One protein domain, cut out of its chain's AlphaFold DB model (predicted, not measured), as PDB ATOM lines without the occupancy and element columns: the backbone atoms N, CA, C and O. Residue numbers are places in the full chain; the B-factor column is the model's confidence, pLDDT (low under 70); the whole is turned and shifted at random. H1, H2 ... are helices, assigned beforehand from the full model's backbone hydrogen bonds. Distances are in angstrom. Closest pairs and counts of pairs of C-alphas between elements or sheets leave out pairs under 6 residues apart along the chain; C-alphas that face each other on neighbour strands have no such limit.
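This is residues 2 to 121 and 129 to 217 of the 217 residues of an uncharacterized protein of Saccharibacter sp. EH611 (UniProt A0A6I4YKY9). Six helices, H1, H4, H5, H7, H9 and H11, make a bundle along the longest axis, and the long helix H10 crosses it on one side. H7 and the later part of H9 lie in the middle, between the hairpin of H4 and H5 and the crossing H10, while residues 129 to 137 of H9 stick out at one end. The short helices H2, H3 and H6 gather near one edge, and H8 touches no helix. The printed part has 209 residues with eleven named helices, H1 to H11 in chain order, and no named strand; the class is all helix. The whole is compact, with a radius of gyration of the C-alphas of 17.1 A and spans of 61 by 42 by 27 A.

H1, residues 2 to 11, is about perpendicular at 88 degrees to H2, residues 14 to 20, and close but not clearly touching. H3, residues 29 to 32, is near H1. H4, residues 34 to 48, only just touches H1, with 3 pairs of C-alphas within 8 A, the closest being Val 9 and Ile 37 at 6.3 A. H5, residues 54 to 74, forms a hairpin with H4, at a shallow tilt of 8 degrees, opposite ways; their closest C-alphas are those of Leu 35 and Leu 64, 5.5 A apart. H6, residues 80 to 90, touches H3, with the C-alphas of Ala 32 and Gly 80 closest at 5.1 A. H7, residues 94 to 110, touches H5 at a shallow tilt of 4 degrees, opposite ways, with the C-alphas of Ala 60 and Ala 110 closest at 5.1 A. H6 and H7 are a hairpin that only just touches, with 3 pairs of C-alphas within 8 A, the closest being Leu 88 and Ala 97 at 7.2 A. H8, residues 116 to 121, is apart from H7. H9, residues 129 to 157, touches H4 at a shallow tilt of 19 degrees, with the C-alphas of Leu 41 and Tyr 145 closest at 6.0 A. With residues 153 to 157 alone it touches H7, where the C-alphas of Ile 101 and Leu 157 come to 4.5 A. H10, residues 167 to 189, is about perpendicular to H9 at 78 degrees and touches it with residues 176 to 181 alone; the C-alphas of Ala 154 and Thr 180 are closest at 5.8 A. H11, residues 196 to 216, touches H7 at a shallow tilt of 15 degrees, opposite ways, with the C-alphas of Gly 95 and Gly 213 closest at 4.0 A. H7 and H9 are the hub, touching five helices each. Every O i to N i+4 pair is within hydrogen-bond range in H1, H5, H6, H7, H8, H10 and H11; the counts are 2 of 3 in H2, 10 of 11 in H4 and 23 of 25 in H9, and H3 is too short for such a pair.

H1 begins at C-alpha 2, (125.149, -34.173, -1.973). From first to last C-alpha H4 is 21.2 A long, H5 30.3 A, H7 24.1 A, H10 32.6 A and H11 30.3 A. H9, the longest, begins at C-alpha 129, (143.720, -44.652, 3.479), and is 42.1 A long. H11 ends at C-alpha 216, (81.568, -38.149, 7.072).

The two C-alphas farthest apart are those of Val 129 and Ala 216, at 62.6 A. Residues 122 to 128 are not printed, and C-alphas 121 and 129 are 17.8 A apart across the cut. Of the links that are printed whole, none is long. The mean pLDDT of the printed part is 72.0, and 74 residues are under 70, among them residues 2 to 32 and 159 to 170.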
ATOM      1  N   ALA A   2     126.038 -33.448  -2.909       53.88
ATOM      2  CA  ALA A   2     125.149 -34.173  -1.973       53.88
ATOM      3  C   ALA A   2     124.811 -33.424  -0.661       53.88
ATOM      4  O   ALA A   2     123.670 -33.447  -0.216       53.88
ATOM      5  N   PHE A   3     125.771 -32.695  -0.082       56.25
ATOM      6  CA  PHE A   3     125.552 -31.927   1.150       56.25
ATOM      7  C   PHE A   3     124.562 -30.759   0.976       56.25
ATOM      8  O   PHE A   3     123.684 -30.574   1.808       56.25
ATOM      9  N   ALA A   4     124.649 -30.012  -0.131       56.78
ATOM     10  CA  ALA A   4     123.717 -28.918  -0.424       56.78
ATOM     11  C   ALA A   4     122.290 -29.441  -0.665       56.78
ATOM     12  O   ALA A   4     121.328 -28.827  -0.227       56.78
ATOM     13  N   PHE A   5     122.164 -30.614  -1.293       60.34
ATOM     14  CA  PHE A   5     120.874 -31.271  -1.516       60.34
ATOM     15  C   PHE A   5     120.193 -31.705  -0.213       60.34
ATOM     16  O   PHE A   5     118.992 -31.521  -0.062       60.34
ATOM     17  N   ILE A   6     120.955 -32.238   0.744       62.62
ATOM     18  CA  ILE A   6     120.425 -32.615   2.061       62.62
ATOM     19  C   ILE A   6     119.934 -31.377   2.812       62.62
ATOM     20  O   ILE A   6     118.846 -31.406   3.373       62.62
ATOM     21  N   VAL A   7     120.694 -30.278   2.787       64.25
ATOM     22  CA  VAL A   7     120.285 -29.028   3.444       64.25
ATOM     23  C   VAL A   7     118.960 -28.514   2.874       64.25
ATOM     24  O   VAL A   7     118.086 -28.147   3.649       64.25
ATOM     25  N   VAL A   8     118.762 -28.576   1.552       62.53
ATOM     26  CA  VAL A   8     117.493 -28.188   0.906       62.53
ATOM     27  C   VAL A   8     116.332 -29.094   1.333       62.53
ATOM     28  O   VAL A   8     115.258 -28.593   1.644       62.53
ATOM     29  N   VAL A   9     116.545 -30.411   1.415       62.31
ATOM     30  CA  VAL A   9     115.517 -31.357   1.887       62.31
ATOM     31  C   VAL A   9     115.149 -31.110   3.352       62.31
ATOM     32  O   VAL A   9     113.975 -31.141   3.704       62.31
ATOM     33  N   PHE A  10     116.136 -30.822   4.203       64.75
ATOM     34  CA  PHE A  10     115.887 -30.464   5.600       64.75
ATOM     35  C   PHE A  10     115.141 -29.135   5.730       64.75
ATOM     36  O   PHE A  10     114.302 -29.012   6.612       64.75
ATOM     37  N   TRP A  11     115.408 -28.163   4.858       62.72
ATOM     38  CA  TRP A  11     114.705 -26.878   4.852       62.72
ATOM     39  C   TRP A  11     113.266 -26.971   4.329       62.72
ATOM     40  O   TRP A  11     112.456 -26.131   4.684       62.72
ATOM     41  N   GLY A  12     112.933 -27.979   3.517       56.38
ATOM     42  CA  GLY A  12     111.566 -28.198   3.028       56.38
ATOM     43  C   GLY A  12     110.659 -28.990   3.978       56.38
ATOM     44  O   GLY A  12     109.479 -29.167   3.682       56.38
ATOM     45  N   LEU A  13     111.192 -29.509   5.092       59.62
ATOM     46  CA  LEU A  13     110.419 -30.295   6.053       59.62
ATOM     47  C   LEU A  13     109.733 -29.371   7.075       59.62
ATOM     48  O   LEU A  13     110.414 -28.598   7.755       59.62
ATOM     49  N   PRO A  14     108.406 -29.482   7.267       57.91
ATOM     50  CA  PRO A  14     107.648 -28.578   8.133       57.91
ATOM     51  C   PRO A  14     108.063 -28.669   9.609       57.91
ATOM     52  O   PRO A  14     107.905 -27.706  10.362       57.91
ATOM     53  N   GLY A  15     108.639 -29.798  10.045       54.56
ATOM     54  CA  GLY A  15     109.260 -29.908  11.364       54.56
ATOM     55  C   GLY A  15     110.425 -28.931  11.581       54.56
ATOM     56  O   GLY A  15     110.639 -28.482  12.708       54.56
ATOM     57  N   VAL A  16     111.148 -28.559  10.521       55.84
ATOM     58  CA  VAL A  16     112.288 -27.629  10.567       55.84
ATOM     59  C   VAL A  16     111.834 -26.174  10.437       55.84
ATOM     60  O   VAL A  16     112.391 -25.310  11.108       55.84
ATOM     61  N   ASP A  17     110.763 -25.889   9.696       55.81
ATOM     62  CA  ASP A  17     110.189 -24.535   9.628       55.81
ATOM     63  C   ASP A  17     109.686 -24.034  10.992       55.81
ATOM     64  O   ASP A  17     109.841 -22.856  11.333       55.81
ATOM     65  N   ALA A  18     109.183 -24.940  11.840       52.16
ATOM     66  CA  ALA A  18     108.827 -24.626  13.226       52.16
ATOM     67  C   ALA A  18     110.027 -24.144  14.074       52.16
ATOM     68  O   ALA A  18     109.834 -23.464  15.084       52.16
ATOM     69  N   PHE A  19     111.260 -24.481  13.672       49.22
ATOM     70  CA  PHE A  19     112.498 -24.059  14.331       49.22
ATOM     71  C   PHE A  19     112.966 -22.670  13.876       49.22
ATOM     72  O   PHE A  19     113.530 -21.926  14.676       49.22
ATOM     73  N   ILE A  20     112.745 -22.317  12.606       52.34
ATOM     74  CA  ILE A  20     113.340 -21.121  11.986       52.34
ATOM     75  C   ILE A  20     112.414 -19.898  12.107       52.34
ATOM     76  O   ILE A  20     112.897 -18.766  12.114       52.34
ATOM     77  N   GLY A  21     111.103 -20.084  12.307       47.97
ATOM     78  CA  GLY A  21     110.191 -18.963  12.574       47.97
ATOM     79  C   GLY A  21     110.125 -17.951  11.425       47.97
ATOM     80  O   GLY A  21     109.914 -16.759  11.647       47.97
ATOM     81  N   THR A  22     110.337 -18.400  10.188       47.06
ATOM     82  CA  THR A  22     110.238 -17.545   9.007       47.06
ATOM     83  C   THR A  22     108.774 -17.292   8.673       47.06
ATOM     84  O   THR A  22     108.076 -18.152   8.147       47.06
ATOM     85  N   HIS A  23     108.327 -16.069   8.951       42.94
ATOM     86  CA  HIS A  23     107.019 -15.524   8.574       42.94
ATOM     87  C   HIS A  23     106.799 -15.390   7.047       42.94
ATOM     88  O   HIS A  23     105.735 -14.946   6.625       42.94
ATOM     89  N   GLU A  24     107.758 -15.797   6.209       42.91
ATOM     90  CA  GLU A  24     107.709 -15.684   4.745       42.91
ATOM     91  C   GLU A  24     107.988 -17.046   4.083       42.91
ATOM     92  O   GLU A  24     109.078 -17.311   3.588       42.91
ATOM     93  N   GLY A  25     107.018 -17.961   4.132       43.44
ATOM     94  CA  GLY A  25     107.243 -19.380   3.814       43.44
ATOM     95  C   GLY A  25     106.497 -19.947   2.607       43.44
ATOM     96  O   GLY A  25     106.423 -21.161   2.478       43.44
ATOM     97  N   HIS A  26     105.921 -19.137   1.713       48.50
ATOM     98  CA  HIS A  26     105.223 -19.672   0.527       48.50
ATOM     99  C   HIS A  26     106.163 -20.098  -0.618       48.50
ATOM    100  O   HIS A  26     105.712 -20.734  -1.566       48.50
ATOM    101  N   PHE A  27     107.465 -19.795  -0.544       47.84
ATOM    102  CA  PHE A  27     108.423 -20.149  -1.603       47.84
ATOM    103  C   PHE A  27     108.792 -21.642  -1.639       47.84
ATOM    104  O   PHE A  27     109.094 -22.158  -2.712       47.84
ATOM    105  N   PHE A  28     108.740 -22.340  -0.499       51.41
ATOM    106  CA  PHE A  28     109.072 -23.769  -0.395       51.41
ATOM    107  C   PHE A  28     107.849 -24.676  -0.217       51.41
ATOM    108  O   PHE A  28     108.005 -25.889  -0.131       51.41
ATOM    109  N   ALA A  29     106.632 -24.125  -0.245       53.94
ATOM    110  CA  ALA A  29     105.393 -24.902  -0.200       53.94
ATOM    111  C   ALA A  29     105.352 -26.078  -1.210       53.94
ATOM    112  O   ALA A  29     105.053 -27.187  -0.774       53.94
ATOM    113  N   PRO A  30     105.746 -25.920  -2.497       57.00
ATOM    114  CA  PRO A  30     105.796 -27.053  -3.433       57.00
ATOM    115  C   PRO A  30     106.976 -28.009  -3.185       57.00
ATOM    116  O   PRO A  30     107.019 -29.104  -3.730       57.00
ATOM    117  N   MET A  31     107.970 -27.617  -2.379       56.66
ATOM    118  CA  MET A  31     109.038 -28.522  -1.935       56.66
ATOM    119  C   MET A  31     108.634 -29.368  -0.724       56.66
ATOM    120  O   MET A  31     109.315 -30.352  -0.450       56.66
ATOM    121  N   ALA A  32     107.536 -29.036  -0.037       63.47
ATOM    122  CA  ALA A  32     107.018 -29.802   1.095       63.47
ATOM    123  C   ALA A  32     106.179 -31.026   0.675       63.47
ATOM    124  O   ALA A  32     105.539 -31.661   1.516       63.47
ATOM    125  N   ASP A  33     106.160 -31.368  -0.615       76.19
ATOM    126  CA  ASP A  33     105.463 -32.547  -1.114       76.19
ATOM    127  C   ASP A  33     106.138 -33.834  -0.604       76.19
ATOM    128  O   ASP A  33     107.343 -34.035  -0.814       76.19
ATOM    129  N   PRO A  34     105.383 -34.758   0.028       74.31
ATOM    130  CA  PRO A  34     105.936 -35.992   0.593       74.31
ATOM    131  C   PRO A  34     106.606 -36.849  -0.478       74.31
ATOM    132  O   PRO A  34     107.648 -37.460  -0.235       74.31
ATOM    133  N   LEU A  35     106.024 -36.871  -1.678       82.81
ATOM    134  CA  LEU A  35     106.554 -37.587  -2.830       82.81
ATOM    135  C   LEU A  35     107.889 -36.997  -3.297       82.81
ATOM    136  O   LEU A  35     108.824 -37.730  -3.624       82.81
ATOM    137  N   LEU A  36     107.996 -35.672  -3.308       80.81
ATOM    138  CA  LEU A  36     109.162 -34.948  -3.798       80.81
ATOM    139  C   LEU A  36     110.325 -35.081  -2.800       80.81
ATOM    140  O   LEU A  36     111.422 -35.498  -3.173       80.81
ATOM    141  N   ILE A  37     110.063 -34.880  -1.505       81.06
ATOM    142  CA  ILE A  37     111.045 -35.111  -0.434       81.06
ATOM    143  C   ILE A  37     111.458 -36.587  -0.377       81.06
ATOM    144  O   ILE A  37     112.649 -36.910  -0.364       81.06
ATOM    145  N   GLY A  38     110.484 -37.497  -0.374       81.12
ATOM    146  CA  GLY A  38     110.729 -38.932  -0.298       81.12
ATOM    147  C   GLY A  38     111.519 -39.455  -1.498       81.12
ATOM    148  O   GLY A  38     112.473 -40.214  -1.321       81.12
ATOM    149  N   SER A  39     111.195 -39.006  -2.713       82.50
ATOM    150  CA  SER A  39     111.944 -39.377  -3.920       82.50
ATOM    151  C   SER A  39     113.377 -38.846  -3.897       82.50
ATOM    152  O   SER A  39     114.295 -39.589  -4.243       82.50
ATOM    153  N   PHE A  40     113.618 -37.628  -3.400       82.62
ATOM    154  CA  PHE A  40     114.981 -37.120  -3.220       82.62
ATOM    155  C   PHE A  40     115.796 -37.944  -2.221       82.62
ATOM    156  O   PHE A  40     116.960 -38.263  -2.489       82.62
ATOM    157  N   LEU A  41     115.197 -38.332  -1.092       81.88
ATOM    158  CA  LEU A  41     115.844 -39.205  -0.108       81.88
ATOM    159  C   LEU A  41     116.148 -40.591  -0.702       81.88
ATOM    160  O   LEU A  41     117.225 -41.147  -0.463       81.88
ATOM    161  N   LEU A  42     115.245 -41.133  -1.527       82.31
ATOM    162  CA  LEU A  42     115.449 -42.404  -2.227       82.31
ATOM    163  C   LEU A  42     116.567 -42.322  -3.265       82.31
ATOM    164  O   LEU A  42     117.439 -43.181  -3.268       82.31
ATOM    165  N   VAL A  43     116.592 -41.295  -4.114       82.06
ATOM    166  CA  VAL A  43     117.645 -41.130  -5.130       82.06
ATOM    167  C   VAL A  43     119.003 -40.922  -4.463       82.06
ATOM    168  O   VAL A  43     119.983 -41.565  -4.837       82.06
ATOM    169  N   GLY A  44     119.060 -40.079  -3.427       75.88
ATOM    170  CA  GLY A  44     120.286 -39.826  -2.676       75.88
ATOM    171  C   GLY A  44     120.836 -41.077  -1.989       75.88
ATOM    172  O   GLY A  44     122.031 -41.360  -2.080       75.88
ATOM    173  N   SER A  45     119.964 -41.869  -1.360       76.44
ATOM    174  CA  SER A  45     120.360 -43.139  -0.741       76.44
ATOM    175  C   SER A  45     120.708 -44.216  -1.777       76.44
ATOM    176  O   SER A  45     121.716 -44.901  -1.613       76.44
ATOM    177  N   ALA A  46     119.970 -44.321  -2.885       76.56
ATOM    178  CA  ALA A  46     120.260 -45.258  -3.970       76.56
ATOM    179  C   ALA A  46     121.607 -44.972  -4.648       76.56
ATOM    180  O   ALA A  46     122.320 -45.908  -4.992       76.56
ATOM    181  N   CYS A  47     122.015 -43.705  -4.789       76.69
ATOM    182  CA  CYS A  47     123.351 -43.362  -5.286       76.69
ATOM    183  C   CYS A  47     124.480 -43.850  -4.363       76.69
ATOM    184  O   CYS A  47     125.582 -44.123  -4.839       76.69
ATOM    185  N   LEU A  48     124.224 -43.955  -3.055       72.38
ATOM    186  CA  LEU A  48     125.209 -44.398  -2.066       72.38
ATOM    187  C   LEU A  48     125.211 -45.921  -1.873       72.38
ATOM    188  O   LEU A  48     126.271 -46.497  -1.630       72.38
ATOM    189  N   THR A  49     124.053 -46.579  -2.000       70.88
ATOM    190  CA  THR A  49     123.892 -48.029  -1.791       70.88
ATOM    191  C   THR A  49     123.038 -48.712  -2.881       70.88
ATOM    192  O   THR A  49     122.017 -49.327  -2.564       70.88
ATOM    193  N   PRO A  50     123.438 -48.668  -4.172       65.25
ATOM    194  CA  PRO A  50     122.562 -49.051  -5.290       65.25
ATOM    195  C   PRO A  50     122.267 -50.555  -5.399       65.25
ATOM    196  O   PRO A  50     121.171 -50.944  -5.791       65.25
ATOM    197  N   VAL A  51     123.234 -51.421  -5.073       60.72
ATOM    198  CA  VAL A  51     123.191 -52.845  -5.473       60.72
ATOM    199  C   VAL A  51     122.441 -53.740  -4.476       60.72
ATOM    200  O   VAL A  51     121.900 -54.769  -4.862       60.72
ATOM    201  N   VAL A  52     122.368 -53.353  -3.199       61.78
ATOM    202  CA  VAL A  52     121.870 -54.237  -2.122       61.78
ATOM    203  C   VAL A  52     120.387 -53.998  -1.799       61.78
ATOM    204  O   VAL A  52     119.715 -54.892  -1.295       61.78
ATOM    205  N   LEU A  53     119.835 -52.821  -2.132       65.25
ATOM    206  CA  LEU A  53     118.492 -52.396  -1.701       65.25
ATOM    207  C   LEU A  53     117.501 -52.087  -2.841       65.25
ATOM    208  O   LEU A  53     116.420 -51.573  -2.565       65.25
ATOM    209  N   ALA A  54     117.794 -52.439  -4.100       69.75
ATOM    210  CA  ALA A  54     116.946 -52.111  -5.260       69.75
ATOM    211  C   ALA A  54     115.453 -52.470  -5.077       69.75
ATOM    212  O   ALA A  54     114.575 -51.646  -5.336       69.75
ATOM    213  N   GLY A  55     115.153 -53.664  -4.552       72.44
ATOM    214  CA  GLY A  55     113.773 -54.079  -4.269       72.44
ATOM    215  C   GLY A  55     113.103 -53.284  -3.139       72.44
ATOM    216  O   GLY A  55     111.903 -53.021  -3.197       72.44
ATOM    217  N   ARG A  56     113.876 -52.847  -2.134       77.31
ATOM    218  CA  ARG A  56     113.383 -52.028  -1.010       77.31
ATOM    219  C   ARG A  56     113.098 -50.594  -1.466       77.31
ATOM    220  O   ARG A  56     112.083 -50.031  -1.071       77.31
ATOM    221  N   TYR A  57     113.922 -50.044  -2.365       80.00
ATOM    222  CA  TYR A  57     113.673 -48.736  -2.981       80.00
ATOM    223  C   TYR A  57     112.395 -48.719  -3.823       80.00
ATOM    224  O   TYR A  57     111.626 -47.767  -3.726       80.00
ATOM    225  N   LEU A  58     112.132 -49.780  -4.595       80.69
ATOM    226  CA  LEU A  58     110.893 -49.900  -5.370       80.69
ATOM    227  C   LEU A  58     109.658 -49.927  -4.455       80.69
ATOM    228  O   LEU A  58     108.678 -49.232  -4.719       80.69
ATOM    229  N   GLY A  59     109.719 -50.699  -3.364       80.44
ATOM    230  CA  GLY A  59     108.647 -50.754  -2.368       80.44
ATOM    231  C   GLY A  59     108.384 -49.391  -1.727       80.44
ATOM    232  O   GLY A  59     107.243 -48.942  -1.693       80.44
ATOM    233  N   ALA A  60     109.436 -48.699  -1.290       83.19
ATOM    234  CA  ALA A  60     109.327 -47.366  -0.707       83.19
ATOM    235  C   ALA A  60     108.777 -46.325  -1.695       83.19
ATOM    236  O   ALA A  60     107.924 -45.525  -1.319       83.19
ATOM    237  N   ALA A  61     109.207 -46.363  -2.961       85.38
ATOM    238  CA  ALA A  61     108.687 -45.488  -4.009       85.38
ATOM    239  C   ALA A  61     107.189 -45.722  -4.257       85.38
ATOM    240  O   ALA A  61     106.424 -44.767  -4.352       85.38
ATOM    241  N   LEU A  62     106.755 -46.986  -4.304       85.44
ATOM    242  CA  LEU A  62     105.342 -47.328  -4.462       85.44
ATOM    243  C   LEU A  62     104.523 -46.812  -3.278       85.44
ATOM    244  O   LEU A  62     103.480 -46.192  -3.483       85.44
ATOM    245  N   VAL A  63     105.008 -47.017  -2.050       85.69
ATOM    246  CA  VAL A  63     104.338 -46.493  -0.857       85.69
ATOM    247  C   VAL A  63     104.258 -44.971  -0.909       85.69
ATOM    248  O   VAL A  63     103.171 -44.456  -0.688       85.69
ATOM    249  N   LEU A  64     105.326 -44.254  -1.279       86.12
ATOM    250  CA  LEU A  64     105.287 -42.794  -1.442       86.12
ATOM    251  C   LEU A  64     104.206 -42.347  -2.437       86.12
ATOM    252  O   LEU A  64     103.413 -41.466  -2.111       86.12
ATOM    253  N   CYS A  65     104.110 -42.987  -3.606       86.00
ATOM    254  CA  CYS A  65     103.048 -42.689  -4.574       86.00
ATOM    255  C   CYS A  65     101.652 -42.909  -3.980       86.00
ATOM    256  O   CYS A  65     100.754 -42.092  -4.160       86.00
ATOM    257  N   VAL A  66     101.464 -44.006  -3.245       86.25
ATOM    258  CA  VAL A  66     100.191 -44.299  -2.581       86.25
ATOM    259  C   VAL A  66      99.889 -43.281  -1.484       86.25
ATOM    260  O   VAL A  66      98.741 -42.868  -1.359       86.25
ATOM    261  N   THR A  67     100.892 -42.852  -0.709       84.94
ATOM    262  CA  THR A  67     100.698 -41.832   0.329       84.94
ATOM    263  C   THR A  67     100.217 -40.518  -0.265       84.94
ATOM    264  O   THR A  67      99.270 -39.940   0.253       84.94
ATOM    265  N   ASP A  68     100.789 -40.102  -1.393       85.12
ATOM    266  CA  ASP A  68     100.398 -38.879  -2.088       85.12
ATOM    267  C   ASP A  68      98.942 -38.954  -2.579       85.12
ATOM    268  O   ASP A  68      98.119 -38.098  -2.264       85.12
ATOM    269  N   ILE A  69      98.572 -40.066  -3.228       84.12
ATOM    270  CA  ILE A  69      97.194 -40.316  -3.681       84.12
ATOM    271  C   ILE A  69      96.207 -40.304  -2.506       84.12
ATOM    272  O   ILE A  69      95.116 -39.746  -2.619       84.12
ATOM    273  N   LEU A  70      96.563 -40.929  -1.379       83.25
ATOM    274  CA  LEU A  70      95.703 -40.991  -0.197       83.25
ATOM    275  C   LEU A  70      95.519 -39.621   0.459       83.25
ATOM    276  O   LEU A  70      94.410 -39.314   0.892       83.25
ATOM    277  N   LEU A  71      96.568 -38.798   0.508       80.62
ATOM    278  CA  LEU A  71      96.489 -37.437   1.039       80.62
ATOM    279  C   LEU A  71      95.615 -36.547   0.150       80.62
ATOM    280  O   LEU A  71      94.692 -35.911   0.657       80.62
ATOM    281  N   VAL A  72      95.813 -36.594  -1.172       83.12
ATOM    282  CA  VAL A  72      94.967 -35.875  -2.143       83.12
ATOM    283  C   VAL A  72      93.506 -36.328  -2.051       83.12
ATOM    284  O   VAL A  72      92.586 -35.514  -2.157       83.12
ATOM    285  N   LEU A  73      93.267 -37.624  -1.830       80.81
ATOM    286  CA  LEU A  73      91.917 -38.165  -1.673       80.81
ATOM    287  C   LEU A  73      91.246 -37.694  -0.375       80.81
ATOM    288  O   LEU A  73      90.041 -37.424  -0.389       80.81
ATOM    289  N   ALA A  74      92.004 -37.633   0.723       77.19
ATOM    290  CA  ALA A  74      91.518 -37.253   2.046       77.19
ATOM    291  C   ALA A  74      91.294 -35.738   2.192       77.19
ATOM    292  O   ALA A  74      90.388 -35.336   2.920       77.19
ATOM    293  N   ALA A  75      92.084 -34.907   1.505       76.06
ATOM    294  CA  ALA A  75      91.986 -33.449   1.552       76.06
ATOM    295  C   ALA A  75      92.242 -32.819   0.167       76.06
ATOM    296  O   ALA A  75      93.351 -32.355  -0.120       76.06
ATOM    297  N   PRO A  76      91.223 -32.780  -0.713       73.69
ATOM    298  CA  PRO A  76      91.370 -32.202  -2.043       73.69
ATOM    299  C   PRO A  76      91.643 -30.694  -1.960       73.69
ATOM    300  O   PRO A  76      90.918 -29.964  -1.285       73.69
ATOM    301  N   GLY A  77      92.672 -30.226  -2.670       71.31
ATOM    302  CA  GLY A  77      93.084 -28.817  -2.684       71.31
ATOM    303  C   GLY A  77      94.094 -28.431  -1.600       71.31
ATOM    304  O   GLY A  77      94.396 -27.249  -1.461       71.31
ATOM    305  N   THR A  78      94.610 -29.402  -0.836       72.94
ATOM    306  CA  THR A  78      95.793 -29.190   0.006       72.94
ATOM    307  C   THR A  78      97.056 -29.545  -0.770       72.94
ATOM    308  O   THR A  78      97.161 -30.648  -1.302       72.94
ATOM    309  N   ASP A  79      98.001 -28.607  -0.826       71.88
ATOM    310  CA  ASP A  79      99.296 -28.805  -1.478       71.88
ATOM    311  C   ASP A  79     100.359 -29.161  -0.422       71.88
ATOM    312  O   ASP A  79     100.576 -28.420   0.549       71.88
ATOM    313  N   GLY A  80     101.010 -30.311  -0.602       72.50
ATOM    314  CA  GLY A  80     102.103 -30.804   0.237       72.50
ATOM    315  C   GLY A  80     101.771 -31.075   1.710       72.50
ATOM    316  O   GLY A  80     100.632 -30.977   2.176       72.50
ATOM    317  N   LEU A  81     102.804 -31.415   2.492       71.75
ATOM    318  CA  LEU A  81     102.662 -31.656   3.936       71.75
ATOM    319  C   LEU A  81     102.222 -30.403   4.704       71.75
ATOM    320  O   LEU A  81     101.521 -30.515   5.709       71.75
ATOM    321  N   VAL A  82     102.634 -29.216   4.254       72.88
ATOM    322  CA  VAL A  82     102.259 -27.943   4.888       72.88
ATOM    323  C   VAL A  82     100.751 -27.704   4.752       72.88
ATOM    324  O   VAL A  82     100.096 -27.329   5.729       72.88
ATOM    325  N   GLY A  83     100.173 -27.988   3.579       72.62
ATOM    326  CA  GLY A  83      98.729 -27.933   3.347       72.62
ATOM    327  C   GLY A  83      97.957 -28.925   4.217       72.62
ATOM    328  O   GLY A  83      96.988 -28.555   4.875       72.62
ATOM    329  N   VAL A  84      98.427 -30.173   4.298       74.00
ATOM    330  CA  VAL A  84      97.827 -31.201   5.170       74.00
ATOM    331  C   VAL A  84      97.867 -30.774   6.638       74.00
ATOM    332  O   VAL A  84      96.888 -30.933   7.370       74.00
ATOM    333  N   HIS A  85      98.985 -30.196   7.073       73.62
ATOM    334  CA  HIS A  85      99.161 -29.767   8.451       73.62
ATOM    335  C   HIS A  85      98.246 -28.591   8.824       73.62
ATOM    336  O   HIS A  85      97.540 -28.628   9.833       73.62
ATOM    337  N   THR A  86      98.208 -27.564   7.976       72.25
ATOM    338  CA  THR A  86      97.310 -26.413   8.155       72.25
ATOM    339  C   THR A  86      95.838 -26.827   8.135       72.25
ATOM    340  O   THR A  86      95.068 -26.382   8.989       72.25
ATOM    341  N   ALA A  87      95.450 -27.746   7.247       73.56
ATOM    342  CA  ALA A  87      94.096 -28.293   7.209       73.56
ATOM    343  C   ALA A  87      93.727 -29.041   8.503       73.56
ATOM    344  O   ALA A  87      92.620 -28.871   9.015       73.56
ATOM    345  N   LEU A  88      94.659 -29.814   9.071       72.50
ATOM    346  CA  LEU A  88      94.459 -30.531  10.336       72.50
ATOM    347  C   LEU A  88      94.370 -29.613  11.558       72.50
ATOM    348  O   LEU A  88      93.665 -29.946  12.510       72.50
ATOM    349  N   GLN A  89      95.060 -28.470  11.547       72.94
ATOM    350  CA  GLN A  89      94.934 -27.464  12.606       72.94
ATOM    351  C   GLN A  89      93.593 -26.731  12.559       72.94
ATOM    352  O   GLN A  89      93.006 -26.459  13.606       72.94
ATOM    353  N   LEU A  90      93.122 -26.389  11.356       70.00
ATOM    354  CA  LEU A  90      91.879 -25.639  11.165       70.00
ATOM    355  C   LEU A  90      90.646 -26.517  11.393       70.00
ATOM    356  O   LEU A  90      89.675 -26.084  12.010       70.00
ATOM    357  N   THR A  91      90.698 -27.763  10.928       69.31
ATOM    358  CA  THR A  91      89.620 -28.742  11.060       69.31
ATOM    359  C   THR A  91      90.224 -30.119  11.323       69.31
ATOM    360  O   THR A  91      90.650 -30.781  10.373       69.31
ATOM    361  N   PRO A  92      90.265 -30.589  12.584       64.62
ATOM    362  CA  PRO A  92      90.804 -31.904  12.912       64.62
ATOM    363  C   PRO A  92      89.840 -33.004  12.445       64.62
ATOM    364  O   PRO A  92      89.089 -33.590  13.223       64.62
ATOM    365  N   GLY A  93      89.840 -33.278  11.140       67.81
ATOM    366  CA  GLY A  93      89.131 -34.397  10.543       67.81
ATOM    367  C   GLY A  93      89.835 -35.705  10.894       67.81
ATOM    368  O   GLY A  93      91.002 -35.908  10.550       67.81
ATOM    369  N   SER A  94      89.122 -36.623  11.549       65.38
ATOM    370  CA  SER A  94      89.656 -37.936  11.948       65.38
ATOM    371  C   SER A  94      90.152 -38.767  10.755       65.38
ATOM    372  O   SER A  94      91.096 -39.545  10.900       65.38
ATOM    373  N   GLY A  95      89.580 -38.557   9.562       78.06
ATOM    374  CA  GLY A  95      89.997 -39.212   8.321       78.06
ATOM    375  C   GLY A  95      91.393 -38.807   7.834       78.06
ATOM    376  O   GLY A  95      92.217 -39.664   7.520       78.06
ATOM    377  N   LEU A  96      91.705 -37.510   7.817       78.56
ATOM    378  CA  LEU A  96      93.006 -37.001   7.355       78.56
ATOM    379  C   LEU A  96      94.140 -37.344   8.342       78.56
ATOM    380  O   LEU A  96      95.246 -37.718   7.950       78.56
ATOM    381  N   ALA A  97      93.853 -37.299   9.645       79.50
ATOM    382  CA  ALA A  97      94.807 -37.711  10.673       79.50
ATOM    383  C   ALA A  97      95.070 -39.228  10.628       79.50
ATOM    384  O   ALA A  97      96.212 -39.673  10.672       79.50
ATOM    385  N   GLY A  98      94.025 -40.050  10.496       79.88
ATOM    386  CA  GLY A  98      94.196 -41.503  10.443       79.88
ATOM    387  C   GLY A  98      94.889 -41.985   9.162       79.88
ATOM    388  O   GLY A  98      95.705 -42.907   9.215       79.88
ATOM    389  N   THR A  99      94.621 -41.344   8.020       84.19
ATOM    390  CA  THR A  99      95.285 -41.652   6.740       84.19
ATOM    391  C   THR A  99      96.768 -41.333   6.769       84.19
ATOM    392  O   THR A  99      97.568 -42.194   6.402       84.19
ATOM    393  N   SER A 100      97.143 -40.146   7.248       83.88
ATOM    394  CA  SER A 100      98.544 -39.736   7.390       83.88
ATOM    395  C   SER A 100      99.320 -40.667   8.329       83.88
ATOM    396  O   SER A 100     100.396 -41.133   7.955       83.88
ATOM    397  N   ILE A 101      98.733 -41.078   9.460       83.69
ATOM    398  CA  ILE A 101      99.337 -42.071  10.365       83.69
ATOM    399  C   ILE A 101      99.528 -43.428   9.671       83.69
ATOM    400  O   ILE A 101     100.605 -44.020   9.760       83.69
ATOM    401  N   CYS A 102      98.519 -43.936   8.954       84.50
ATOM    402  CA  CYS A 102      98.640 -45.210   8.232       84.50
ATOM    403  C   CYS A 102      99.719 -45.147   7.142       84.50
ATOM    404  O   CYS A 102     100.493 -46.091   6.976       84.50
ATOM    405  N   CYS A 103      99.807 -44.015   6.442       84.19
ATOM    406  CA  CYS A 103     100.837 -43.723   5.450       84.19
ATOM    407  C   CYS A 103     102.236 -43.670   6.079       84.19
ATOM    408  O   CYS A 103     103.161 -44.300   5.566       84.19
ATOM    409  N   ALA A 104     102.386 -42.996   7.224       84.56
ATOM    410  CA  ALA A 104     103.630 -42.935   7.986       84.56
ATOM    411  C   ALA A 104     104.102 -44.330   8.412       84.56
ATOM    412  O   ALA A 104     105.274 -44.665   8.259       84.56
ATOM    413  N   LEU A 105     103.185 -45.166   8.908       82.19
ATOM    414  CA  LEU A 105     103.478 -46.544   9.304       82.19
ATOM    415  C   LEU A 105     103.874 -47.407   8.105       82.19
ATOM    416  O   LEU A 105     104.846 -48.158   8.184       82.19
ATOM    417  N   ALA A 106     103.163 -47.283   6.983       84.38
ATOM    418  CA  ALA A 106     103.510 -47.989   5.755       84.38
ATOM    419  C   ALA A 106     104.904 -47.578   5.253       84.38
ATOM    420  O   ALA A 106     105.698 -48.446   4.891       84.38
ATOM    421  N   LEU A 107     105.236 -46.282   5.299       82.50
ATOM    422  CA  LEU A 107     106.562 -45.762   4.951       82.50
ATOM    423  C   LEU A 107     107.644 -46.210   5.928       82.50
ATOM    424  O   LEU A 107     108.749 -46.512   5.492       82.50
ATOM    425  N   ALA A 108     107.343 -46.286   7.225       82.06
ATOM    426  CA  ALA A 108     108.265 -46.774   8.246       82.06
ATOM    427  C   ALA A 108     108.622 -48.252   8.030       82.06
ATOM    428  O   ALA A 108     109.782 -48.630   8.176       82.06
ATOM    429  N   VAL A 109     107.646 -49.076   7.637       80.25
ATOM    430  CA  VAL A 109     107.855 -50.498   7.318       80.25
ATOM    431  C   VAL A 109     108.548 -50.676   5.965       80.25
ATOM    432  O   VAL A 109     109.413 -51.538   5.823       80.25
ATOM    433  N   ALA A 110     108.197 -49.859   4.968       78.56
ATOM    434  CA  ALA A 110     108.807 -49.889   3.637       78.56
ATOM    435  C   ALA A 110     110.202 -49.252   3.588       78.56
ATOM    436  O   ALA A 110     110.873 -49.320   2.558       78.56
ATOM    437  N   ALA A 111     110.622 -48.607   4.676       73.25
ATOM    438  CA  ALA A 111     111.794 -47.764   4.707       73.25
ATOM    439  C   ALA A 111     113.056 -48.550   4.292       73.25
ATOM    440  O   ALA A 111     113.404 -49.565   4.913       73.25
ATOM    441  N   PRO A 112     113.789 -48.092   3.263       67.00
ATOM    442  CA  PRO A 112     115.000 -48.752   2.806       67.00
ATOM    443  C   PRO A 112     116.184 -48.297   3.669       67.00
ATOM    444  O   PRO A 112     117.142 -47.728   3.156       67.00
ATOM    445  N   LEU A 113     116.113 -48.511   4.991       68.56
ATOM    446  CA  LEU A 113     117.255 -48.287   5.880       68.56
ATOM    447  C   LEU A 113     118.199 -49.489   5.785       68.56
ATOM    448  O   LEU A 113     117.824 -50.572   6.261       68.56
ATOM    449  N   PRO A 114     119.401 -49.342   5.199       65.31
ATOM    450  CA  PRO A 114     120.433 -50.356   5.311       65.31
ATOM    451  C   PRO A 114     120.806 -50.594   6.777       65.31
ATOM    452  O   PRO A 114     120.963 -49.674   7.581       65.31
ATOM    453  N   THR A 115     120.947 -51.865   7.119       68.38
ATOM    454  CA  THR A 115     121.311 -52.331   8.460       68.38
ATOM    455  C   THR A 115     122.800 -52.077   8.722       68.38
ATOM    456  O   THR A 115     123.594 -52.100   7.783       68.38
ATOM    457  N   GLU A 116     123.234 -51.912   9.979       66.38
ATOM    458  CA  GLU A 116     124.672 -51.753  10.284       66.38
ATOM    459  C   GLU A 116     125.520 -52.924   9.762       66.38
ATOM    460  O   GLU A 116     126.642 -52.723   9.304       66.38
ATOM    461  N   ALA A 117     124.962 -54.137   9.747       63.34
ATOM    462  CA  ALA A 117     125.587 -55.321   9.156       63.34
ATOM    463  C   ALA A 117     125.758 -55.209   7.626       63.34
ATOM    464  O   ALA A 117     126.787 -55.584   7.070       63.34
ATOM    465  N   GLU A 118     124.768 -54.648   6.927       69.44
ATOM    466  CA  GLU A 118     124.830 -54.425   5.476       69.44
ATOM    467  C   GLU A 118     125.813 -53.296   5.153       69.44
ATOM    468  O   GLU A 118     126.586 -53.397   4.203       69.44
ATOM    469  N   LEU A 119     125.845 -52.255   5.988       68.12
ATOM    470  CA  LEU A 119     126.786 -51.142   5.893       68.12
ATOM    471  C   LEU A 119     128.223 -51.565   6.150       68.12
ATOM    472  O   LEU A 119     129.132 -51.146   5.437       68.12
ATOM    473  N   THR A 120     128.444 -52.398   7.160       69.12
ATOM    474  CA  THR A 120     129.766 -52.959   7.436       69.12
ATOM    475  C   THR A 120     130.204 -53.905   6.330       69.12
ATOM    476  O   THR A 120     131.378 -53.878   6.011       69.12
ATOM    477  N   CYS A 121     129.303 -54.640   5.670       68.75
ATOM    478  CA  CYS A 121     129.627 -55.468   4.501       68.75
ATOM    479  C   CYS A 121     129.910 -54.638   3.228       68.75
ATOM    480  O   CYS A 121     130.875 -54.895   2.516       68.75
ATOM    481  N   VAL A 129     144.119 -45.801   2.627       57.88
ATOM    482  CA  VAL A 129     143.720 -44.652   3.479       57.88
ATOM    483  C   VAL A 129     142.820 -43.605   2.789       57.88
ATOM    484  O   VAL A 129     141.876 -43.121   3.407       57.88
ATOM    485  N   LYS A 130     143.015 -43.305   1.494       55.12
ATOM    486  CA  LYS A 130     142.128 -42.396   0.728       55.12
ATOM    487  C   LYS A 130     140.678 -42.891   0.624       55.12
ATOM    488  O   LYS A 130     139.754 -42.086   0.615       55.12
ATOM    489  N   LYS A 131     140.467 -44.208   0.603       66.38
ATOM    490  CA  LYS A 131     139.139 -44.829   0.630       66.38
ATOM    491  C   LYS A 131     138.511 -44.811   2.032       66.38
ATOM    492  O   LYS A 131     137.294 -44.920   2.115       66.38
ATOM    493  N   ARG A 132     139.283 -44.623   3.118       67.00
ATOM    494  CA  ARG A 132     138.732 -44.472   4.484       67.00
ATOM    495  C   ARG A 132     138.019 -43.133   4.663       67.00
ATOM    496  O   ARG A 132     136.849 -43.130   5.012       67.00
ATOM    497  N   ALA A 133     138.659 -42.022   4.292       72.06
ATOM    498  CA  ALA A 133     138.030 -40.696   4.368       72.06
ATOM    499  C   ALA A 133     136.740 -40.606   3.528       72.06
ATOM    500  O   ALA A 133     135.734 -40.055   3.967       72.06
ATOM    501  N   GLN A 134     136.738 -41.214   2.336       73.75
ATOM    502  CA  GLN A 134     135.547 -41.282   1.489       73.75
ATOM    503  C   GLN A 134     134.447 -42.184   2.080       73.75
ATOM    504  O   GLN A 134     133.264 -41.882   1.937       73.75
ATOM    505  N   ARG A 135     134.811 -43.268   2.782       71.12
ATOM    506  CA  ARG A 135     133.861 -44.113   3.529       71.12
ATOM    507  C   ARG A 135     133.225 -43.364   4.690       71.12
ATOM    508  O   ARG A 135     132.009 -43.436   4.840       71.12
ATOM    509  N   ASP A 136     134.015 -42.631   5.466       76.81
ATOM    510  CA  ASP A 136     133.510 -41.856   6.602       76.81
ATOM    511  C   ASP A 136     132.549 -40.758   6.130       76.81
ATOM    512  O   ASP A 136     131.465 -40.593   6.690       76.81
ATOM    513  N   GLN A 137     132.875 -40.092   5.017       78.25
ATOM    514  CA  GLN A 137     131.979 -39.126   4.383       78.25
ATOM    515  C   GLN A 137     130.673 -39.773   3.892       78.25
ATOM    516  O   GLN A 137     129.593 -39.226   4.112       78.25
ATOM    517  N   ASN A 138     130.743 -40.952   3.269       75.44
ATOM    518  CA  ASN A 138     129.550 -41.670   2.814       75.44
ATOM    519  C   ASN A 138     128.686 -42.165   3.983       75.44
ATOM    520  O   ASN A 138     127.463 -42.091   3.898       75.44
ATOM    521  N   ARG A 139     129.295 -42.615   5.091       75.94
ATOM    522  CA  ARG A 139     128.580 -42.984   6.325       75.94
ATOM    523  C   ARG A 139     127.858 -41.785   6.932       75.94
ATOM    524  O   ARG A 139     126.693 -41.908   7.300       75.94
ATOM    525  N   MET A 140     128.512 -40.624   6.977       79.00
ATOM    526  CA  MET A 140     127.901 -39.384   7.460       79.00
ATOM    527  C   MET A 140     126.714 -38.957   6.584       79.00
ATOM    528  O   MET A 140     125.641 -38.657   7.105       79.00
ATOM    529  N   LEU A 141     126.877 -38.974   5.256       78.50
ATOM    530  CA  LEU A 141     125.797 -38.654   4.314       78.50
ATOM    531  C   LEU A 141     124.620 -39.621   4.452       78.50
ATOM    532  O   LEU A 141     123.470 -39.197   4.458       78.50
ATOM    533  N   LEU A 142     124.894 -40.913   4.612       76.75
ATOM    534  CA  LEU A 142     123.849 -41.904   4.815       76.75
ATOM    535  C   LEU A 142     123.108 -41.693   6.144       76.75
ATOM    536  O   LEU A 142     121.888 -41.807   6.183       76.75
ATOM    537  N   GLY A 143     123.819 -41.336   7.217       76.94
ATOM    538  CA  GLY A 143     123.205 -40.936   8.486       76.94
ATOM    539  C   GLY A 143     122.254 -39.746   8.328       76.94
ATOM    540  O   GLY A 143     121.154 -39.757   8.876       76.94
ATOM    541  N   LEU A 144     122.626 -38.761   7.507       77.94
ATOM    542  CA  LEU A 144     121.760 -37.626   7.185       77.94
ATOM    543  C   LEU A 144     120.512 -38.043   6.391       77.94
ATOM    544  O   LEU A 144     119.418 -37.582   6.710       77.94
ATOM    545  N   TYR A 145     120.640 -38.938   5.407       79.69
ATOM    546  CA  TYR A 145     119.482 -39.474   4.675       79.69
ATOM    547  C   TYR A 145     118.532 -40.255   5.588       79.69
ATOM    548  O   TYR A 145     117.316 -40.099   5.489       79.69
ATOM    549  N   HIS A 146     119.076 -41.044   6.516       79.94
ATOM    550  CA  HIS A 146     118.285 -41.733   7.533       79.94
ATOM    551  C   HIS A 146     117.524 -40.766   8.430       79.94
ATOM    552  O   HIS A 146     116.342 -40.968   8.697       79.94
ATOM    553  N   MET A 147     118.192 -39.703   8.871       78.50
ATOM    554  CA  MET A 147     117.572 -38.680   9.698       78.50
ATOM    555  C   MET A 147     116.472 -37.934   8.934       78.50
ATOM    556  O   MET A 147     115.397 -37.737   9.485       78.50
ATOM    557  N   GLY A 148     116.690 -37.611   7.654       77.88
ATOM    558  CA  GLY A 148     115.663 -37.017   6.792       77.88
ATOM    559  C   GLY A 148     114.446 -37.929   6.602       77.88
ATOM    560  O   GLY A 148     113.313 -37.471   6.700       77.88
ATOM    561  N   TRP A 149     114.664 -39.235   6.416       83.31
ATOM    562  CA  TRP A 149     113.572 -40.210   6.315       83.31
ATOM    563  C   TRP A 149     112.774 -40.327   7.617       83.31
ATOM    564  O   TRP A 149     111.545 -40.349   7.596       83.31
ATOM    565  N   LEU A 150     113.464 -40.366   8.762       81.25
ATOM    566  CA  LEU A 150     112.829 -40.362  10.082       81.25
ATOM    567  C   LEU A 150     111.979 -39.112  10.303       81.25
ATOM    568  O   LEU A 150     110.893 -39.210  10.873       81.25
ATOM    569  N   LEU A 151     112.463 -37.957   9.849       80.44
ATOM    570  CA  LEU A 151     111.761 -36.688   9.992       80.44
ATOM    571  C   LEU A 151     110.508 -36.641   9.108       80.44
ATOM    572  O   LEU A 151     109.444 -36.283   9.598       80.44
ATOM    573  N   LEU A 152     110.596 -37.129   7.865       81.56
ATOM    574  CA  LEU A 152     109.436 -37.283   6.979       81.56
ATOM    575  C   LEU A 152     108.367 -38.200   7.593       81.56
ATOM    576  O   LEU A 152     107.192 -37.844   7.636       81.56
ATOM    577  N   VAL A 153     108.767 -39.356   8.132       83.31
ATOM    578  CA  VAL A 153     107.842 -40.260   8.838       83.31
ATOM    579  C   VAL A 153     107.243 -39.581  10.074       83.31
ATOM    580  O   VAL A 153     106.062 -39.764  10.349       83.31
ATOM    581  N   ALA A 154     108.022 -38.790  10.815       80.94
ATOM    582  CA  ALA A 154     107.547 -38.072  11.996       80.94
ATOM    583  C   ALA A 154     106.525 -36.986  11.682       80.94
ATOM    584  O   ALA A 154     105.531 -36.875  12.403       80.94
ATOM    585  N   ASP A 155     106.734 -36.241  10.602       79.12
ATOM    586  CA  ASP A 155     105.797 -35.210  10.171       79.12
ATOM    587  C   ASP A 155     104.480 -35.823   9.660       79.12
ATOM    588  O   ASP A 155     103.412 -35.271   9.913       79.12
ATOM    589  N   LEU A 156     104.523 -37.016   9.053       78.00
ATOM    590  CA  LEU A 156     103.321 -37.775   8.677       78.00
ATOM    591  C   LEU A 156     102.623 -38.461   9.868       78.00
ATOM    592  O   LEU A 156     101.403 -38.605   9.853       78.00
ATOM    593  N   LEU A 157     103.362 -38.916  10.888       79.50
ATOM    594  CA  LEU A 157     102.787 -39.641  12.033       79.50
ATOM    595  C   LEU A 157     102.105 -38.697  13.031       79.50
ATOM    596  O   LEU A 157     101.127 -39.064  13.676       79.50
ATOM    597  N   LEU A 158     102.655 -37.496  13.210       74.19
ATOM    598  CA  LEU A 158     102.215 -36.543  14.232       74.19
ATOM    599  C   LEU A 158     101.993 -35.151  13.627       74.19
ATOM    600  O   LEU A 158     102.576 -34.183  14.127       74.19
ATOM    601  N   PRO A 159     101.133 -35.025  12.596       67.38
ATOM    602  CA  PRO A 159     100.896 -33.743  11.944       67.38
ATOM    603  C   PRO A 159     100.388 -32.713  12.964       67.38
ATOM    604  O   PRO A 159     101.001 -31.675  13.167       67.38
ATOM    605  N   VAL A 160      99.386 -33.068  13.775       63.56
ATOM    606  CA  VAL A 160      98.719 -32.172  14.745       63.56
ATOM    607  C   VAL A 160      99.662 -31.523  15.779       63.56
ATOM    608  O   VAL A 160      99.333 -30.476  16.331       63.56
ATOM    609  N   LEU A 161     100.849 -32.087  16.045       58.97
ATOM    610  CA  LEU A 161     101.799 -31.510  17.006       58.97
ATOM    611  C   LEU A 161     102.635 -30.347  16.451       58.97
ATOM    612  O   LEU A 161     103.483 -29.819  17.178       58.97
ATOM    613  N   ILE A 162     102.498 -29.961  15.180       58.78
ATOM    614  CA  ILE A 162     103.131 -28.740  14.655       58.78
ATOM    615  C   ILE A 162     102.236 -27.575  15.086       58.78
ATOM    616  O   ILE A 162     101.038 -27.589  14.834       58.78
ATOM    617  N   GLY A 163     102.782 -26.593  15.802       51.12
ATOM    618  CA  GLY A 163     101.991 -25.464  16.315       51.12
ATOM    619  C   GLY A 163     102.650 -24.678  17.448       51.12
ATOM    620  O   GLY A 163     102.286 -23.533  17.692       51.12
ATOM    621  N   GLY A 164     103.654 -25.251  18.118       54.84
ATOM    622  CA  GLY A 164     104.473 -24.510  19.074       54.84
ATOM    623  C   GLY A 164     105.529 -23.665  18.361       54.84
ATOM    624  O   GLY A 164     106.367 -24.217  17.655       54.84
ATOM    625  N   GLN A 165     105.518 -22.347  18.565       55.56
ATOM    626  CA  GLN A 165     106.625 -21.468  18.172       55.56
ATOM    627  C   GLN A 165     107.712 -21.451  19.266       55.56
ATOM    628  O   GLN A 165     107.421 -21.603  20.457       55.56
ATOM    629  N   GLY A 166     108.978 -21.271  18.877       64.56
ATOM    630  CA  GLY A 166     110.108 -21.170  19.809       64.56
ATOM    631  C   GLY A 166     110.418 -22.480  20.549       64.56
ATOM    632  O   GLY A 166     110.410 -23.560  19.960       64.56
ATOM    633  N   TRP A 167     110.683 -22.409  21.858       67.94
ATOM    634  CA  TRP A 167     111.054 -23.576  22.680       67.94
ATOM    635  C   TRP A 167     110.004 -24.695  22.671       67.94
ATOM    636  O   TRP A 167     110.361 -25.872  22.717       67.94
ATOM    637  N   ALA A 168     108.718 -24.350  22.555       66.62
ATOM    638  CA  ALA A 168     107.640 -25.331  22.446       66.62
ATOM    639  C   ALA A 168     107.722 -26.145  21.141       66.62
ATOM    640  O   ALA A 168     107.404 -27.334  21.143       66.62
ATOM    641  N   GLY A 169     108.206 -25.539  20.052       65.56
ATOM    642  CA  GLY A 169     108.466 -26.225  18.785       65.56
ATOM    643  C   GLY A 169     109.615 -27.227  18.895       65.56
ATOM    644  O   GLY A 169     109.490 -28.353  18.423       65.56
ATOM    645  N   ILE A 170     110.689 -26.863  19.607       67.69
ATOM    646  CA  ILE A 170     111.840 -27.750  19.865       67.69
ATOM    647  C   ILE A 170     111.407 -28.974  20.676       67.69
ATOM    648  O   ILE A 170     111.738 -30.104  20.322       67.69
ATOM    649  N   VAL A 171     110.637 -28.760  21.748       74.56
ATOM    650  CA  VAL A 171     110.102 -29.853  22.572       74.56
ATOM    651  C   VAL A 171     109.142 -30.722  21.759       74.56
ATOM    652  O   VAL A 171     109.216 -31.946  21.844       74.56
ATOM    653  N   GLY A 172     108.292 -30.114  20.928       70.56
ATOM    654  CA  GLY A 172     107.397 -30.831  20.022       70.56
ATOM    655  C   GLY A 172     108.156 -31.711  19.030       70.56
ATOM    656  O   GLY A 172     107.850 -32.895  18.906       70.56
ATOM    657  N   LEU A 173     109.190 -31.178  18.378       71.06
ATOM    658  CA  LEU A 173     110.032 -31.925  17.444       71.06
ATOM    659  C   LEU A 173     110.789 -33.064  18.143       71.06
ATOM    660  O   LEU A 173     110.791 -34.192  17.651       71.06
ATOM    661  N   ALA A 174     111.373 -32.804  19.316       78.12
ATOM    662  CA  ALA A 174     112.056 -33.823  20.109       78.12
ATOM    663  C   ALA A 174     111.100 -34.949  20.536       78.12
ATOM    664  O   ALA A 174     111.436 -36.125  20.406       78.12
ATOM    665  N   ALA A 175     109.891 -34.601  20.984       77.38
ATOM    666  CA  ALA A 175     108.862 -35.571  21.339       77.38
ATOM    667  C   ALA A 175     108.436 -36.412  20.127       77.38
ATOM    668  O   ALA A 175     108.336 -37.631  20.243       77.38
ATOM    669  N   ARG A 176     108.245 -35.798  18.951       77.31
ATOM    670  CA  ARG A 176     107.910 -36.543  17.726       77.31
ATOM    671  C   ARG A 176     108.999 -37.513  17.326       77.31
ATOM    672  O   ARG A 176     108.682 -38.668  17.071       77.31
ATOM    673  N   LEU A 177     110.253 -37.062  17.306       76.75
ATOM    674  CA  LEU A 177     111.394 -37.918  16.989       76.75
ATOM    675  C   LEU A 177     111.519 -39.071  17.988       76.75
ATOM    676  O   LEU A 177     111.783 -40.199  17.585       76.75
ATOM    677  N   ALA A 178     111.289 -38.821  19.279       81.06
ATOM    678  CA  ALA A 178     111.295 -39.874  20.289       81.06
ATOM    679  C   ALA A 178     110.167 -40.895  20.063       81.06
ATOM    680  O   ALA A 178     110.413 -42.099  20.125       81.06
ATOM    681  N   ILE A 179     108.947 -40.433  19.761       81.69
ATOM    682  CA  ILE A 179     107.788 -41.302  19.506       81.69
ATOM    683  C   ILE A 179     107.983 -42.110  18.223       81.69
ATOM    684  O   ILE A 179     107.779 -43.324  18.239       81.69
ATOM    685  N   THR A 180     108.405 -41.482  17.121       79.75
ATOM    686  CA  THR A 180     108.667 -42.212  15.875       79.75
ATOM    687  C   THR A 180     109.787 -43.210  16.034       79.75
ATOM    688  O   THR A 180     109.654 -44.338  15.568       79.75
ATOM    689  N   LEU A 181     110.869 -42.842  16.719       81.31
ATOM    690  CA  LEU A 181     111.976 -43.752  16.958       81.31
ATOM    691  C   LEU A 181     111.540 -44.935  17.827       81.31
ATOM    692  O   LEU A 181     111.818 -46.075  17.463       81.31
ATOM    693  N   ALA A 182     110.793 -44.698  18.908       81.44
ATOM    694  CA  ALA A 182     110.234 -45.763  19.739       81.44
ATOM    695  C   ALA A 182     109.322 -46.699  18.932       81.44
ATOM    696  O   ALA A 182     109.405 -47.920  19.064       81.44
ATOM    697  N   LEU A 183     108.492 -46.137  18.051       80.56
ATOM    698  CA  LEU A 183     107.571 -46.899  17.219       80.56
ATOM    699  C   LEU A 183     108.304 -47.725  16.152       80.56
ATOM    700  O   LEU A 183     108.011 -48.907  15.984       80.56
ATOM    701  N   ILE A 184     109.304 -47.150  15.483       77.81
ATOM    702  CA  ILE A 184     110.144 -47.858  14.506       77.81
ATOM    703  C   ILE A 184     110.938 -48.972  15.191       77.81
ATOM    704  O   ILE A 184     110.990 -50.088  14.679       77.81
ATOM    705  N   VAL A 185     111.516 -48.707  16.366       79.06
ATOM    706  CA  VAL A 185     112.201 -49.729  17.169       79.06
ATOM    707  C   VAL A 185     111.227 -50.837  17.569       79.06
ATOM    708  O   VAL A 185     111.562 -52.009  17.425       79.06
ATOM    709  N   GLY A 186     110.002 -50.504  17.984       77.94
ATOM    710  CA  GLY A 186     108.958 -51.483  18.295       77.94
ATOM    711  C   GLY A 186     108.582 -52.359  17.096       77.94
ATOM    712  O   GLY A 186     108.518 -53.585  17.218       77.94
ATOM    713  N   LEU A 187     108.404 -51.760  15.915       73.69
ATOM    714  CA  LEU A 187     108.133 -52.483  14.667       73.69
ATOM    715  C   LEU A 187     109.292 -53.413  14.279       73.69
ATOM    716  O   LEU A 187     109.057 -54.565  13.900       73.69
ATOM    717  N   LYS A 188     110.536 -52.945  14.435       71.38
ATOM    718  CA  LYS A 188     111.750 -53.737  14.192       71.38
ATOM    719  C   LYS A 188     111.885 -54.907  15.156       71.38
ATOM    720  O   LYS A 188     112.128 -56.030  14.718       71.38
ATOM    721  N   LEU A 189     111.677 -54.673  16.452       75.25
ATOM    722  CA  LEU A 189     111.695 -55.717  17.484       75.25
ATOM    723  C   LEU A 189     110.633 -56.788  17.226       75.25
ATOM    724  O   LEU A 189     110.868 -57.969  17.459       75.25
ATOM    725  N   SER A 190     109.489 -56.384  16.680       73.06
ATOM    726  CA  SER A 190     108.385 -57.282  16.340       73.06
ATOM    727  C   SER A 190     108.630 -58.094  15.056       73.06
ATOM    728  O   SER A 190     107.764 -58.868  14.650       73.06
ATOM    729  N   ALA A 191     109.779 -57.910  14.385       65.31
ATOM    730  CA  ALA A 191     110.117 -58.505  13.087       65.31
ATOM    731  C   ALA A 191     109.030 -58.297  12.009       65.31
ATOM    732  O   ALA A 191     108.908 -59.080  11.060       65.31
ATOM    733  N   VAL A 192     108.243 -57.225  12.149       60.12
ATOM    734  CA  VAL A 192     107.083 -56.919  11.301       60.12
ATOM    735  C   VAL A 192     107.496 -56.643   9.853       60.12
ATOM    736  O   VAL A 192     106.732 -56.926   8.930       60.12
ATOM    737  N   GLU A 193     108.741 -56.213   9.639       56.41
ATOM    738  CA  GLU A 193     109.365 -55.998   8.325       56.41
ATOM    739  C   GLU A 193     109.297 -57.229   7.398       56.41
ATOM    740  O   GLU A 193     109.390 -57.096   6.181       56.41
ATOM    741  N   ARG A 194     109.098 -58.438   7.947       60.22
ATOM    742  CA  ARG A 194     108.990 -59.682   7.164       60.22
ATOM    743  C   ARG A 194     107.615 -59.921   6.540       60.22
ATOM    744  O   ARG A 194     107.485 -60.832   5.725       60.22
ATOM    745  N   TYR A 195     106.593 -59.149   6.906       67.81
ATOM    746  CA  TYR A 195     105.219 -59.404   6.477       67.81
ATOM    747  C   TYR A 195     104.746 -58.368   5.447       67.81
ATOM    748  O   TYR A 195     104.137 -57.366   5.825       67.81
ATOM    749  N   PRO A 196     104.899 -58.627   4.130       68.56
ATOM    750  CA  PRO A 196     104.379 -57.734   3.084       68.56
ATOM    751  C   PRO A 196     102.854 -57.553   3.169       68.56
ATOM    752  O   PRO A 196     102.305 -56.546   2.728       68.56
ATOM    753  N   ARG A 197     102.163 -58.511   3.799       77.12
ATOM    754  CA  ARG A 197     100.726 -58.449   4.087       77.12
ATOM    755  C   ARG A 197     100.358 -57.288   5.009       77.12
ATOM    756  O   ARG A 197      99.292 -56.716   4.836       77.12
ATOM    757  N   LEU A 198     101.221 -56.929   5.961       74.25
ATOM    758  CA  LEU A 198     100.952 -55.845   6.905       74.25
ATOM    759  C   LEU A 198     101.022 -54.477   6.219       74.25
ATOM    760  O   LEU A 198     100.201 -53.614   6.498       74.25
ATOM    761  N   LEU A 199     101.934 -54.313   5.259       74.38
ATOM    762  CA  LEU A 199     102.023 -53.112   4.428       74.38
ATOM    763  C   LEU A 199     100.766 -52.943   3.561       74.38
ATOM    764  O   LEU A 199     100.175 -51.867   3.541       74.38
ATOM    765  N   ALA A 200     100.298 -54.020   2.920       76.31
ATOM    766  CA  ALA A 200      99.039 -54.002   2.173       76.31
ATOM    767  C   ALA A 200      97.828 -53.688   3.074       76.31
ATOM    768  O   ALA A 200      96.932 -52.951   2.670       76.31
ATOM    769  N   LEU A 201      97.818 -54.208   4.305       81.06
ATOM    770  CA  LEU A 201      96.754 -53.969   5.280       81.06
ATOM    771  C   LEU A 201      96.758 -52.516   5.776       81.06
ATOM    772  O   LEU A 201      95.697 -51.907   5.830       81.06
ATOM    773  N   LEU A 202      97.926 -51.934   6.061       81.25
ATOM    774  CA  LEU A 202      98.062 -50.521   6.436       81.25
ATOM    775  C   LEU A 202      97.607 -49.583   5.315       81.25
ATOM    776  O   LEU A 202      96.884 -48.627   5.578       81.25
ATOM    777  N   ILE A 203      97.982 -49.876   4.066       80.75
ATOM    778  CA  ILE A 203      97.520 -49.112   2.902       80.75
ATOM    779  C   ILE A 203      96.002 -49.241   2.740       80.75
ATOM    780  O   ILE A 203      95.316 -48.237   2.561       80.75
ATOM    781  N   GLY A 204      95.466 -50.461   2.840       78.81
ATOM    782  CA  GLY A 204      94.026 -50.707   2.757       78.81
ATOM    783  C   GLY A 204      93.246 -50.012   3.876       78.81
ATOM    784  O   GLY A 204      92.199 -49.421   3.621       78.81
ATOM    785  N   LEU A 205      93.777 -50.018   5.100       82.50
ATOM    786  CA  LEU A 205      93.210 -49.302   6.240       82.50
ATOM    787  C   LEU A 205      93.243 -47.788   6.011       82.50
ATOM    788  O   LEU A 205      92.230 -47.126   6.215       82.50
ATOM    789  N   GLY A 206      94.366 -47.255   5.520       79.12
ATOM    790  CA  GLY A 206      94.482 -45.857   5.115       79.12
ATOM    791  C   GLY A 206      93.416 -45.483   4.085       79.12
ATOM    792  O   GLY A 206      92.700 -44.509   4.273       79.12
ATOM    793  N   PHE A 207      93.220 -46.302   3.053       82.44
ATOM    794  CA  PHE A 207      92.189 -46.073   2.039       82.44
ATOM    795  C   PHE A 207      90.765 -46.060   2.617       82.44
ATOM    796  O   PHE A 207      89.980 -45.164   2.309       82.44
ATOM    797  N   LEU A 208      90.436 -47.012   3.495       83.19
ATOM    798  CA  LEU A 208      89.134 -47.054   4.169       83.19
ATOM    799  C   LEU A 208      88.905 -45.823   5.050       83.19
ATOM    800  O   LEU A 208      87.813 -45.262   5.029       83.19
ATOM    801  N   ILE A 209      89.925 -45.380   5.790       82.81
ATOM    802  CA  ILE A 209      89.847 -44.184   6.637       82.81
ATOM    803  C   ILE A 209      89.722 -42.914   5.781       82.81
ATOM    804  O   ILE A 209      88.941 -42.031   6.134       82.81
ATOM    805  N   ALA A 210      90.430 -42.829   4.648       78.44
ATOM    806  CA  ALA A 210      90.317 -41.712   3.707       78.44
ATOM    807  C   ALA A 210      88.885 -41.576   3.188       78.44
ATOM    808  O   ALA A 210      88.293 -40.500   3.240       78.44
ATOM    809  N   LEU A 211      88.311 -42.694   2.730       79.56
ATOM    810  CA  LEU A 211      86.937 -42.735   2.243       79.56
ATOM    811  C   LEU A 211      85.940 -42.422   3.357       79.56
ATOM    812  O   LEU A 211      85.053 -41.598   3.157       79.56
ATOM    813  N   ALA A 212      86.095 -43.035   4.532       80.56
ATOM    814  CA  ALA A 212      85.223 -42.779   5.673       80.56
ATOM    815  C   ALA A 212      85.242 -41.298   6.078       80.56
ATOM    816  O   ALA A 212      84.183 -40.725   6.310       80.56
ATOM    817  N   GLY A 213      86.419 -40.667   6.098       71.38
ATOM    818  CA  GLY A 213      86.559 -39.235   6.357       71.38
ATOM    819  C   GLY A 213      85.833 -38.384   5.324       71.38
ATOM    820  O   GLY A 213      85.061 -37.509   5.695       71.38
ATOM    821  N   ARG A 214      86.018 -38.690   4.036       72.06
ATOM    822  CA  ARG A 214      85.382 -37.961   2.932       72.06
ATOM    823  C   ARG A 214      83.856 -38.076   2.909       72.06
ATOM    824  O   ARG A 214      83.200 -37.159   2.436       72.06
ATOM    825  N   PHE A 215      83.293 -39.194   3.359       73.75
ATOM    826  CA  PHE A 215      81.837 -39.381   3.423       73.75
ATOM    827  C   PHE A 215      81.217 -38.947   4.760       73.75
ATOM    828  O   PHE A 215      79.994 -38.920   4.869       73.75
ATOM    829  N   ALA A 216      82.031 -38.643   5.775       65.06
ATOM    830  CA  ALA A 216      81.568 -38.149   7.072       65.06
ATOM    831  C   ALA A 216      81.454 -36.613   7.137       65.06
ATOM    832  O   ALA A 216      80.826 -36.100   8.063       65.06
ATOM    833  N   THR A 217      82.070 -35.905   6.185       55.69
ATOM    834  CA  THR A 217      82.023 -34.444   6.000       55.69
ATOM    835  C   THR A 217      81.030 -34.057   4.918       55.69
ATOM    836  O   THR A 217      80.272 -33.091   5.138       55.69
TER     837      THR A 217